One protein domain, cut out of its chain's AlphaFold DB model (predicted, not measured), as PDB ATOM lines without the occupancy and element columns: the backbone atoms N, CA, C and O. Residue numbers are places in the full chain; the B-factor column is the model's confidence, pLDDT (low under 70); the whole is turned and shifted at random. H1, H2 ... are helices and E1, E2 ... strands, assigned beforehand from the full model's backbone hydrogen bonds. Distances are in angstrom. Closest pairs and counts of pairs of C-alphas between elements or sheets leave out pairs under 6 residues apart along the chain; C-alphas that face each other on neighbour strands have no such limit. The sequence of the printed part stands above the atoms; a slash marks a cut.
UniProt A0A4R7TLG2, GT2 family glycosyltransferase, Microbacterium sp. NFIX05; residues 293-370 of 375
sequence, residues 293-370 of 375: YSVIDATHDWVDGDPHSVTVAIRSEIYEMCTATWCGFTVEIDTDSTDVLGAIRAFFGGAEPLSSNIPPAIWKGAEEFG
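This is residues 293 to 370 of the 375 residues of the protein "GT2 family glycosyltransferase" of Microbacterium sp. NFIX05 (UniProt A0A4R7TLG2). A strongly twisted wall of four strands has one helix, H1, packed slantwise over one face, and no named helix covers the other face. After H1 a long stretch folds back past the edge strand E1, where residues 355 to 356 pair with it, and ends in a short helix, H2, off the sheet near the first residue of H1. The printed part has 78 residues, in the order E1, E2, E3, E4, H1, H2; the sheet is mixed, in the order E1, E2, E3, E4. The class is mixed, helices and strands, with 34 residues in named elements, under half. The whole is compact, with a radius of gyration of the C-alphas of 12.1 A and spans of 37 by 26 by 21 A.

E1 is residues 293 to 297, 13.6 A long, from C-alpha 293 at (387.663, 270.616, 342.709). E2 is residues 310 to 314, 13.2 A, E3 residues 321 to 326, 17.0 A, and E4 residues 329 to 334, 16.6 A. H1 is residues 340 to 347, 10.7 A, and H2 residues 366 to 369, 5.3 A, to C-alpha 369 at (384.039, 252.396, 350.155).

E1 and E2 are parallel at 24 degrees, with N 296 and O 312 2.8 A apart, within hydrogen-bond range. E2, E3 and E4 form a meander, each strand the antiparallel neighbour of the one before; N 313 and O 323 are 2.8 A apart, N 331 and O 324 2.9 A. H1 is on the sheet at a height of 8.9 A, over E3, at 46 degrees to it on the local plane. The closest C-alphas of H1 and E4 are those of Ile 344 and Ile 333, 7.0 A. H1 and H2 are close but not clearly touching, Val 340 and Phe 369 having the closest C-alphas, 7.0 A. In H1 every O i to N i+4 pair is within hydrogen-bond range; H2 is too short for such a pair, and its one O i to N i+3 pair is within range.

The C-alphas farthest apart, of Cys 327 and Lys 364, are 38.0 A apart. The printed part has no cut; the links E1 to E2 and H1 to H2 are long. The mean pLDDT of the printed part is 79.2, and 27 residues are under 70, among them 359 to 370.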
ATOM      1  N   TYR A 293     389.042 270.962 342.395       93.94
ATOM      2  CA  TYR A 293     387.663 270.616 342.709       93.94
ATOM      3  C   TYR A 293     387.485 270.288 344.192       93.94
ATOM      4  O   TYR A 293     388.429 269.875 344.868       93.94
ATOM      5  N   SER A 294     386.269 270.476 344.695       91.94
ATOM      6  CA  SER A 294     385.870 270.094 346.052       91.94
ATOM      7  C   SER A 294     384.736 269.080 346.004       91.94
ATOM      8  O   SER A 294     383.872 269.168 345.132       91.94
ATOM      9  N   VAL A 295     384.729 268.126 346.935       89.50
ATOM     10  CA  VAL A 295     383.676 267.101 347.017       89.50
ATOM     11  C   VAL A 295     382.791 267.364 348.218       89.50
ATOM     12  O   VAL A 295     383.281 267.415 349.349       89.50
ATOM     13  N   ILE A 296     381.493 267.484 347.969       87.44
ATOM     14  CA  ILE A 296     380.516 267.840 348.982       87.44
ATOM     15  C   ILE A 296     379.433 266.778 349.130       87.44
ATOM     16  O   ILE A 296     378.909 266.248 348.151       87.44
ATOM     17  N   ASP A 297     379.069 266.504 350.374       82.62
ATOM     18  CA  ASP A 297     377.841 265.816 350.733       82.62
ATOM     19  C   ASP A 297     376.726 266.860 350.879       82.62
ATOM     20  O   ASP A 297     376.765 267.713 351.772       82.62
ATOM     21  N   ALA A 298     375.736 266.795 349.984       75.88
ATOM     22  CA  ALA A 298     374.623 267.740 349.936       75.88
ATOM     23  C   ALA A 298     373.659 267.629 351.136       75.88
ATOM     24  O   ALA A 298     372.762 268.460 351.275       75.88
ATOM     25  N   THR A 299     373.811 266.610 351.990       72.88
ATOM     26  CA  THR A 299     373.019 266.445 353.222       72.88
ATOM     27  C   THR A 299     373.565 267.241 354.411       72.88
ATOM     28  O   THR A 299     372.884 267.358 355.432       72.88
ATOM     29  N   HIS A 300     374.765 267.810 354.286       69.75
ATOM     30  CA  HIS A 300     375.424 268.598 355.323       69.75
ATOM     31  C   HIS A 300     375.439 270.090 354.972       69.75
ATOM     32  O   HIS A 300     375.375 270.464 353.801       69.75
ATOM     33  N   ASP A 301     375.554 270.945 355.995       65.44
ATOM     34  CA  ASP A 301     375.688 272.389 355.798       65.44
ATOM     35  C   ASP A 301     376.884 272.686 354.881       65.44
ATOM     36  O   ASP A 301     378.025 272.292 355.145       65.44
ATOM     37  N   TRP A 302     376.606 273.404 353.798       67.94
ATOM     38  CA  TRP A 302     377.593 273.844 352.828       67.94
ATOM     39  C   TRP A 302     377.328 275.300 352.467       67.94
ATOM     40  O   TRP A 302     376.183 275.721 352.298       67.94
ATOM     41  N   VAL A 303     378.401 276.077 352.370       66.06
ATOM     42  CA  VAL A 303     378.352 277.424 351.808       66.06
ATOM     43  C   VAL A 303     378.756 277.287 350.354       66.06
ATOM     44  O   VAL A 303     379.855 276.801 350.095       66.06
ATOM     45  N   ASP A 304     377.883 277.707 349.437       67.25
ATOM     46  CA  ASP A 304     378.178 277.693 348.005       67.25
ATOM     47  C   ASP A 304     379.575 278.272 347.744       67.25
ATOM     48  O   ASP A 304     379.922 279.361 348.212       67.25
ATOM     49  N   GLY A 305     380.393 277.476 347.056       67.88
ATOM     50  CA  GLY A 305     381.773 277.824 346.751       67.88
ATOM     51  C   GLY A 305     381.865 278.894 345.668       67.88
ATOM     52  O   GLY A 305     380.871 279.286 345.057       67.88
ATOM     53  N   ASP A 306     383.090 279.347 345.405       82.12
ATOM     54  CA  ASP A 306     383.387 280.170 344.234       82.12
ATOM     55  C   ASP A 306     382.926 279.427 342.960       82.12
ATOM     56  O   ASP A 306     383.407 278.313 342.724       82.12
ATOM     57  N   PRO A 307     382.022 279.997 342.136       82.50
ATOM     58  CA  PRO A 307     381.522 279.351 340.920       82.50
ATOM     59  C   PRO A 307     382.620 279.057 339.888       82.50
ATOM     60  O   PRO A 307     382.404 278.228 339.000       82.50
ATOM     61  N   HIS A 308     383.785 279.703 340.005       85.81
ATOM     62  CA  HIS A 308     384.956 279.437 339.174       85.81
ATOM     63  C   HIS A 308     385.752 278.202 339.622       85.81
ATOM     64  O   HIS A 308     386.572 277.705 338.851       85.81
ATOM     65  N   SER A 309     385.485 277.664 340.816       87.94
ATOM     66  CA  SER A 309     386.000 276.370 341.280       87.94
ATOM     67  C   SER A 309     385.001 275.245 341.003       87.94
ATOM     68  O   SER A 309     383.786 275.460 341.007       87.94
ATOM     69  N   VAL A 310     385.491 274.029 340.760       93.38
ATOM     70  CA  VAL A 310     384.602 272.893 340.495       93.38
ATOM     71  C   VAL A 310     384.060 272.332 341.806       93.38
ATOM     72  O   VAL A 310     384.811 272.032 342.734       93.38
ATOM     73  N   THR A 311     382.746 272.141 341.875       92.94
ATOM     74  CA  THR A 311     382.088 271.500 343.020       92.94
ATOM     75  C   THR A 311     381.451 270.193 342.582       92.94
ATOM     76  O   THR A 311     380.692 270.171 341.618       92.94
ATOM     77  N   VAL A 312     381.745 269.108 343.294       91.88
ATOM     78  CA  VAL A 312     381.179 267.775 343.061       91.88
ATOM     79  C   VAL A 312     380.236 267.449 344.207       91.88
ATOM     80  O   VAL A 312     380.686 267.206 345.322       91.88
ATOM     81  N   ALA A 313     378.936 267.449 343.947       88.56
ATOM     82  CA  ALA A 313     377.915 267.127 344.933       88.56
ATOM     83  C   ALA A 313     377.505 265.655 344.841       88.56
ATOM     84  O   ALA A 313     377.049 265.191 343.793       88.56
ATOM     85  N   ILE A 314     377.612 264.938 345.956       83.69
ATOM     86  CA  ILE A 314     377.095 263.577 346.105       83.69
ATOM     87  C   ILE A 314     375.609 263.684 346.461       83.69
ATOM     88  O   ILE A 314     375.250 264.257 347.495       83.69
ATOM     89  N   ARG A 315     374.728 263.173 345.592       67.25
ATOM     90  CA  ARG A 315     373.268 263.228 345.773       67.25
ATOM     91  C   ARG A 315     372.694 261.827 345.972       67.25
ATOM     92  O   ARG A 315     372.143 261.258 345.042       67.25
ATOM     93  N   SER A 316     372.804 261.271 347.178       57.84
ATOM     94  CA  SER A 316     371.811 260.370 347.808       57.84
ATOM     95  C   SER A 316     372.414 259.651 349.017       57.84
ATOM     96  O   SER A 316     373.628 259.545 349.149       57.84
ATOM     97  N   GLU A 317     371.543 259.068 349.846       49.91
ATOM     98  CA  GLU A 317     371.904 258.076 350.870       49.91
ATOM     99  C   GLU A 317     372.415 256.741 350.273       49.91
ATOM    100  O   GLU A 317     372.866 255.874 351.020       49.91
ATOM    101  N   ILE A 318     372.330 256.555 348.943       51.88
ATOM    102  CA  ILE A 318     372.643 255.303 348.225       51.88
ATOM    103  C   ILE A 318     373.883 255.407 347.319       51.88
ATOM    104  O   ILE A 318     374.312 254.393 346.784       51.88
ATOM    105  N   TYR A 319     374.507 256.588 347.198       58.31
ATOM    106  CA  TYR A 319     375.817 256.772 346.550       58.31
ATOM    107  C   TYR A 319     375.913 256.386 345.056       58.31
ATOM    108  O   TYR A 319     376.998 256.086 344.572       58.31
ATOM    109  N   GLU A 320     374.804 256.407 344.310       62.59
ATOM    110  CA  GLU A 320     374.784 255.921 342.917       62.59
ATOM    111  C   GLU A 320     375.167 256.977 341.863       62.59
ATOM    112  O   GLU A 320     375.649 256.605 340.799       62.59
ATOM    113  N   MET A 321     374.997 258.281 342.133       72.56
ATOM    114  CA  MET A 321     375.379 259.342 341.188       72.56
ATOM    115  C   MET A 321     375.909 260.603 341.876       72.56
ATOM    116  O   MET A 321     375.392 261.050 342.909       72.56
ATOM    117  N   CYS A 322     376.915 261.214 341.250       87.12
ATOM    118  CA  CYS A 322     377.472 262.503 341.650       87.12
ATOM    119  C   CYS A 322     377.265 263.545 340.551       87.12
ATOM    120  O   CYS A 322     377.236 263.232 339.365       87.12
ATOM    121  N   THR A 323     377.159 264.811 340.938       90.75
ATOM    122  CA  THR A 323     376.991 265.921 339.998       90.75
ATOM    123  C   THR A 323     378.149 266.891 340.153       90.75
ATOM    124  O   THR A 323     378.328 267.453 341.232       90.75
ATOM    125  N   ALA A 324     378.927 267.105 339.094       93.44
ATOM    126  CA  ALA A 324     379.984 268.108 339.076       93.44
ATOM    127  C   ALA A 324     379.515 269.379 338.362       93.44
ATOM    128  O   ALA A 324     378.932 269.313 337.278       93.44
ATOM    129  N   THR A 325     379.787 270.534 338.967       94.00
ATOM    130  CA  THR A 325     379.338 271.842 338.483       94.00
ATOM    131  C   THR A 325     380.492 272.838 338.422       94.00
ATOM    132  O   THR A 325     381.303 272.919 339.345       94.00
ATOM    133  N   TRP A 326     380.532 273.622 337.343       95.19
ATOM    134  CA  TRP A 326     381.464 274.734 337.137       95.19
ATOM    135  C   TRP A 326     380.790 275.846 336.332       95.19
ATOM    136  O   TRP A 326     380.275 275.577 335.250       95.19
ATOM    137  N   CYS A 327     380.758 277.084 336.836       93.50
ATOM    138  CA  CYS A 327     380.131 278.231 336.156       93.50
ATOM    139  C   CYS A 327     378.728 277.944 335.564       93.50
ATOM    140  O   CYS A 327     378.393 278.428 334.487       93.50
ATOM    141  N   GLY A 328     377.911 277.121 336.235       91.62
ATOM    142  CA  GLY A 328     376.581 276.715 335.754       91.62
ATOM    143  C   GLY A 328     376.557 275.522 334.786       91.62
ATOM    144  O   GLY A 328     375.493 274.930 334.592       91.62
ATOM    145  N   PHE A 329     377.698 275.112 334.231       95.44
ATOM    146  CA  PHE A 329     377.832 273.858 333.490       95.44
ATOM    147  C   PHE A 329     377.780 272.687 334.457       95.44
ATOM    148  O   PHE A 329     378.403 272.734 335.517       95.44
ATOM    149  N   THR A 330     377.036 271.647 334.096       93.94
ATOM    150  CA  THR A 330     376.792 270.505 334.975       93.94
ATOM    151  C   THR A 330     376.998 269.203 334.220       93.94
ATOM    152  O   THR A 330     376.494 269.049 333.110       93.94
ATOM    153  N   VAL A 331     377.719 268.269 334.834       94.19
ATOM    154  CA  VAL A 331     377.924 266.913 334.319       94.19
ATOM    155  C   VAL A 331     377.615 265.895 335.409       94.19
ATOM    156  O   VAL A 331     377.950 266.091 336.581       94.19
ATOM    157  N   GLU A 332     376.957 264.811 335.020       91.00
ATOM    158  CA  GLU A 332     376.741 263.662 335.891       91.00
ATOM    159  C   GLU A 332     377.958 262.739 335.826       91.00
ATOM    160  O   GLU A 332     378.504 262.461 334.757       91.00
ATOM    161  N   ILE A 333     378.407 262.301 336.997       89.06
ATOM    162  CA  ILE A 333     379.464 261.317 337.165       89.06
ATOM    163  C   ILE A 333     378.780 260.047 337.644       89.06
ATOM    164  O   ILE A 333     378.248 260.001 338.758       89.06
ATOM    165  N   ASP A 334     378.807 259.041 336.780       82.25
ATOM    166  CA  ASP A 334     378.375 257.695 337.113       82.25
ATOM    167  C   ASP A 334     379.368 257.086 338.108       82.25
ATOM    168  O   ASP A 334     380.583 257.044 337.867       82.25
ATOM    169  N   THR A 335     378.846 256.668 339.257       75.12
ATOM    170  CA  THR A 335     379.628 256.072 340.329       75.12
ATOM    171  C   THR A 335     379.216 254.635 340.583       75.12
ATOM    172  O   THR A 335     379.286 254.243 341.737       75.12
ATOM    173  N   ASP A 336     378.865 253.852 339.551       66.12
ATOM    174  CA  ASP A 336     378.586 252.390 339.491       66.12
ATOM    175  C   ASP A 336     379.481 251.443 340.356       66.12
ATOM    176  O   ASP A 336     379.370 250.215 340.320       66.12
ATOM    177  N   SER A 337     380.404 251.986 341.147       65.75
ATOM    178  CA  SER A 337     381.234 251.342 342.155       65.75
ATOM    179  C   SER A 337     380.836 251.703 343.594       65.75
ATOM    180  O   SER A 337     380.367 252.794 343.897       65.75
ATOM    181  N   THR A 338     381.186 250.832 344.537       69.19
ATOM    182  CA  THR A 338     381.117 251.141 345.972       69.19
ATOM    183  C   THR A 338     382.121 252.215 346.429       69.19
ATOM    184  O   THR A 338     381.973 252.726 347.535       69.19
ATOM    185  N   ASP A 339     383.132 252.553 345.613       78.25
ATOM    186  CA  ASP A 339     384.146 253.586 345.886       78.25
ATOM    187  C   ASP A 339     383.838 254.878 345.111       78.25
ATOM    188  O   ASP A 339     384.423 255.187 344.069       78.25
ATOM    189  N   VAL A 340     382.906 255.658 345.654       80.75
ATOM    190  CA  VAL A 340     382.448 256.932 345.074       80.75
ATOM    191  C   VAL A 340     383.602 257.908 344.866       80.75
ATOM    192  O   VAL A 340     383.713 258.528 343.808       80.75
ATOM    193  N   LEU A 341     384.492 258.048 345.857       83.31
ATOM    194  CA  LEU A 341     385.629 258.963 345.743       83.31
ATOM    195  C   LEU A 341     386.628 258.474 344.693       83.31
ATOM    196  O   LEU A 341     387.212 259.291 343.984       83.31
ATOM    197  N   GLY A 342     386.804 257.160 344.553       84.19
ATOM    198  CA  GLY A 342     387.569 256.556 343.466       84.19
ATOM    199  C   GLY A 342     387.003 256.893 342.094       84.19
ATOM    200  O   GLY A 342     387.765 257.312 341.223       84.19
ATOM    201  N   ALA A 343     385.685 256.783 341.915       87.19
ATOM    202  CA  ALA A 343     385.014 257.147 340.668       87.19
ATOM    203  C   ALA A 343     385.168 258.644 340.342       87.19
ATOM    204  O   ALA A 343     385.534 258.999 339.220       87.19
ATOM    205  N   ILE A 344     384.999 259.524 341.337       89.81
ATOM    206  CA  ILE A 344     385.222 260.971 341.183       89.81
ATOM    207  C   ILE A 344     386.675 261.256 340.781       89.81
ATOM    208  O   ILE A 344     386.917 261.966 339.803       89.81
ATOM    209  N   ARG A 345     387.656 260.669 341.481       91.25
ATOM    210  CA  ARG A 345     389.074 260.818 341.120       91.25
ATOM    211  C   ARG A 345     389.329 260.324 339.703       91.25
ATOM    212  O   ARG A 345     390.007 261.010 338.948       91.25
ATOM    213  N   ALA A 346     388.782 259.171 339.321       90.88
ATOM    214  CA  ALA A 346     388.943 258.620 337.977       90.88
ATOM    215  C   ALA A 346     388.394 259.568 336.899       90.88
ATOM    216  O   ALA A 346     389.074 259.797 335.896       90.88
ATOM    217  N   PHE A 347     387.231 260.182 337.133       92.56
ATOM    218  CA  PHE A 347     386.651 261.186 336.236       92.56
ATOM    219  C   PHE A 347     387.575 262.402 336.038       92.56
ATOM    220  O   PHE A 347     387.724 262.898 334.919       92.56
ATOM    221  N   PHE A 348     388.259 262.841 337.097       94.19
ATOM    222  CA  PHE A 348     389.234 263.940 337.065       94.19
ATOM    223  C   PHE A 348     390.684 263.486 336.826       94.19
ATOM    224  O   PHE A 348     391.629 264.182 337.203       94.19
ATOM    225  N   GLY A 349     390.899 262.319 336.210       91.44
ATOM    226  CA  GLY A 349     392.238 261.859 335.822       91.44
ATOM    227  C   GLY A 349     393.173 261.532 336.995       91.44
ATOM    228  O   GLY A 349     394.392 261.569 336.844       91.44
ATOM    229  N   GLY A 350     392.616 261.217 338.163       90.00
ATOM    230  CA  GLY A 350     393.331 260.845 339.384       90.00
ATOM    231  C   GLY A 350     393.694 262.011 340.305       90.00
ATOM    232  O   GLY A 350     394.385 261.789 341.295       90.00
ATOM    233  N   ALA A 351     393.262 263.239 340.001       89.75
ATOM    234  CA  ALA A 351     393.499 264.392 340.870       89.75
ATOM    235  C   ALA A 351     392.771 264.231 342.215       89.75
ATOM    236  O   ALA A 351     391.619 263.808 342.236       89.75
ATOM    237  N   GLU A 352     393.414 264.593 343.328       90.25
ATOM    238  CA  GLU A 352     392.780 264.629 344.654       90.25
ATOM    239  C   GLU A 352     391.967 265.923 344.842       90.25
ATOM    240  O   GLU A 352     392.370 266.972 344.322       90.25
ATOM    241  N   PRO A 353     390.848 265.891 345.591       90.50
ATOM    242  CA  PRO A 353     390.068 267.089 345.861       90.50
ATOM    243  C   PRO A 353     390.837 268.067 346.753       90.50
ATOM    244  O   PRO A 353     391.529 267.673 347.691       90.50
ATOM    245  N   LEU A 354     390.665 269.367 346.503       89.62
ATOM    246  CA  LEU A 354     391.250 270.432 347.325       89.62
ATOM    247  C   LEU A 354     390.613 270.501 348.713       89.62
ATOM    248  O   LEU A 354     391.271 270.858 349.690       89.62
ATOM    249  N   SER A 355     389.319 270.197 348.795       85.69
ATOM    250  CA  SER A 355     388.581 270.169 350.049       85.69
ATOM    251  C   SER A 355     387.401 269.204 349.978       85.69
ATOM    252  O   SER A 355     386.909 268.867 348.897       85.69
ATOM    253  N   SER A 356     386.949 268.749 351.144       85.38
ATOM    254  CA  SER A 356     385.721 267.973 351.267       85.38
ATOM    255  C   SER A 356     385.033 268.244 352.601       85.38
ATOM    256  O   SER A 356     385.712 268.415 353.615       85.38
ATOM    257  N   ASN A 357     383.697 268.285 352.604       83.31
ATOM    258  CA  ASN A 357     382.891 268.313 353.832       83.31
ATOM    259  C   ASN A 357     382.379 266.915 354.229       83.31
ATOM    260  O   ASN A 357     381.594 266.810 355.170       83.31
ATOM    261  N   ILE A 358     382.810 265.855 353.532       77.88
ATOM    262  CA  ILE A 358     382.406 264.485 353.845       77.88
ATOM    263  C   ILE A 358     382.996 264.117 355.211       77.88
ATOM    264  O   ILE A 358     384.224 264.128 355.372       77.88
ATOM    265  N   PRO A 359     382.158 263.794 356.211       68.44
ATOM    266  CA  PRO A 359     382.647 263.428 357.524       68.44
ATOM    267  C   PRO A 359     383.458 262.129 357.442       68.44
ATOM    268  O   PRO A 359     383.109 261.216 356.688       68.44
ATOM    269  N   PRO A 360     384.532 262.009 358.236       68.06
ATOM    270  CA  PRO A 360     385.300 260.787 358.254       68.06
ATOM    271  C   PRO A 360     384.467 259.624 358.797       68.06
ATOM    272  O   PRO A 360     383.709 259.770 359.763       68.06
ATOM    273  N   ALA A 361     384.607 258.452 358.183       64.94
ATOM    274  CA  ALA A 361     383.830 257.292 358.582       64.94
ATOM    275  C   ALA A 361     384.295 256.742 359.935       64.94
ATOM    276  O   ALA A 361     385.482 256.537 360.186       64.94
ATOM    277  N   ILE A 362     383.319 256.457 360.799       63.91
ATOM    278  CA  ILE A 362     383.522 255.919 362.154       63.91
ATOM    279  C   ILE A 362     383.279 254.401 362.249       63.91
ATOM    280  O   ILE A 362     383.291 253.840 363.345       63.91
ATOM    281  N   TRP A 363     383.032 253.721 361.123       64.81
ATOM    282  CA  TRP A 363     382.698 252.292 361.064       64.81
ATOM    283  C   TRP A 363     383.771 251.470 360.330       64.81
ATOM    284  O   TRP A 363     384.475 251.955 359.448       64.81
ATOM    285  N   LYS A 364     383.927 250.201 360.730       60.75
ATOM    286  CA  LYS A 364     384.998 249.310 360.258       60.75
ATOM    287  C   LYS A 364     384.719 248.812 358.833       60.75
ATOM    288  O   LYS A 364     383.647 248.263 358.604       60.75
ATOM    289  N   GLY A 365     385.696 248.937 357.932       62.22
ATOM    290  CA  GLY A 365     385.566 248.580 356.512       62.22
ATOM    291  C   GLY A 365     385.162 249.747 355.604       62.22
ATOM    292  O   GLY A 365     385.092 249.567 354.396       62.22
ATOM    293  N   ALA A 366     384.956 250.951 356.150       62.19
ATOM    294  CA  ALA A 366     384.608 252.141 355.370       62.19
ATOM    295  C   ALA A 366     385.682 252.559 354.345       62.19
ATOM    296  O   ALA A 366     385.384 253.228 353.358       62.19
ATOM    297  N   GLU A 367     386.923 252.122 354.562       63.88
ATOM    298  CA  GLU A 367     388.046 252.260 353.630       63.88
ATOM    299  C   GLU A 367     387.817 251.541 352.289       63.88
ATOM    300  O   GLU A 367     388.261 252.035 351.256       63.88
ATOM    301  N   GLU A 368     387.060 250.435 352.272       59.84
ATOM    302  CA  GLU A 368     386.688 249.713 351.041       59.84
ATOM    303  C   GLU A 368     385.649 250.479 350.196       59.84
ATOM    304  O   GLU A 368     385.432 250.153 349.031       59.84
ATOM    305  N   PHE A 369     385.039 251.519 350.775       57.03
ATOM    306  CA  PHE A 369     384.039 252.396 350.155       57.03
ATOM    307  C   PHE A 369     384.574 253.823 349.936       57.03
ATOM    308  O   PHE A 369     383.811 254.745 349.656       57.03
ATOM    309  N   GLY A 370     385.886 254.026 350.113       57.81
ATOM    310  CA  GLY A 370     386.550 255.296 349.827       57.81
ATOM    311  C   GLY A 370     386.359 256.400 350.867       57.81
ATOM    312  O   GLY A 370     386.727 257.536 350.589       57.81
TER     313      GLY A 370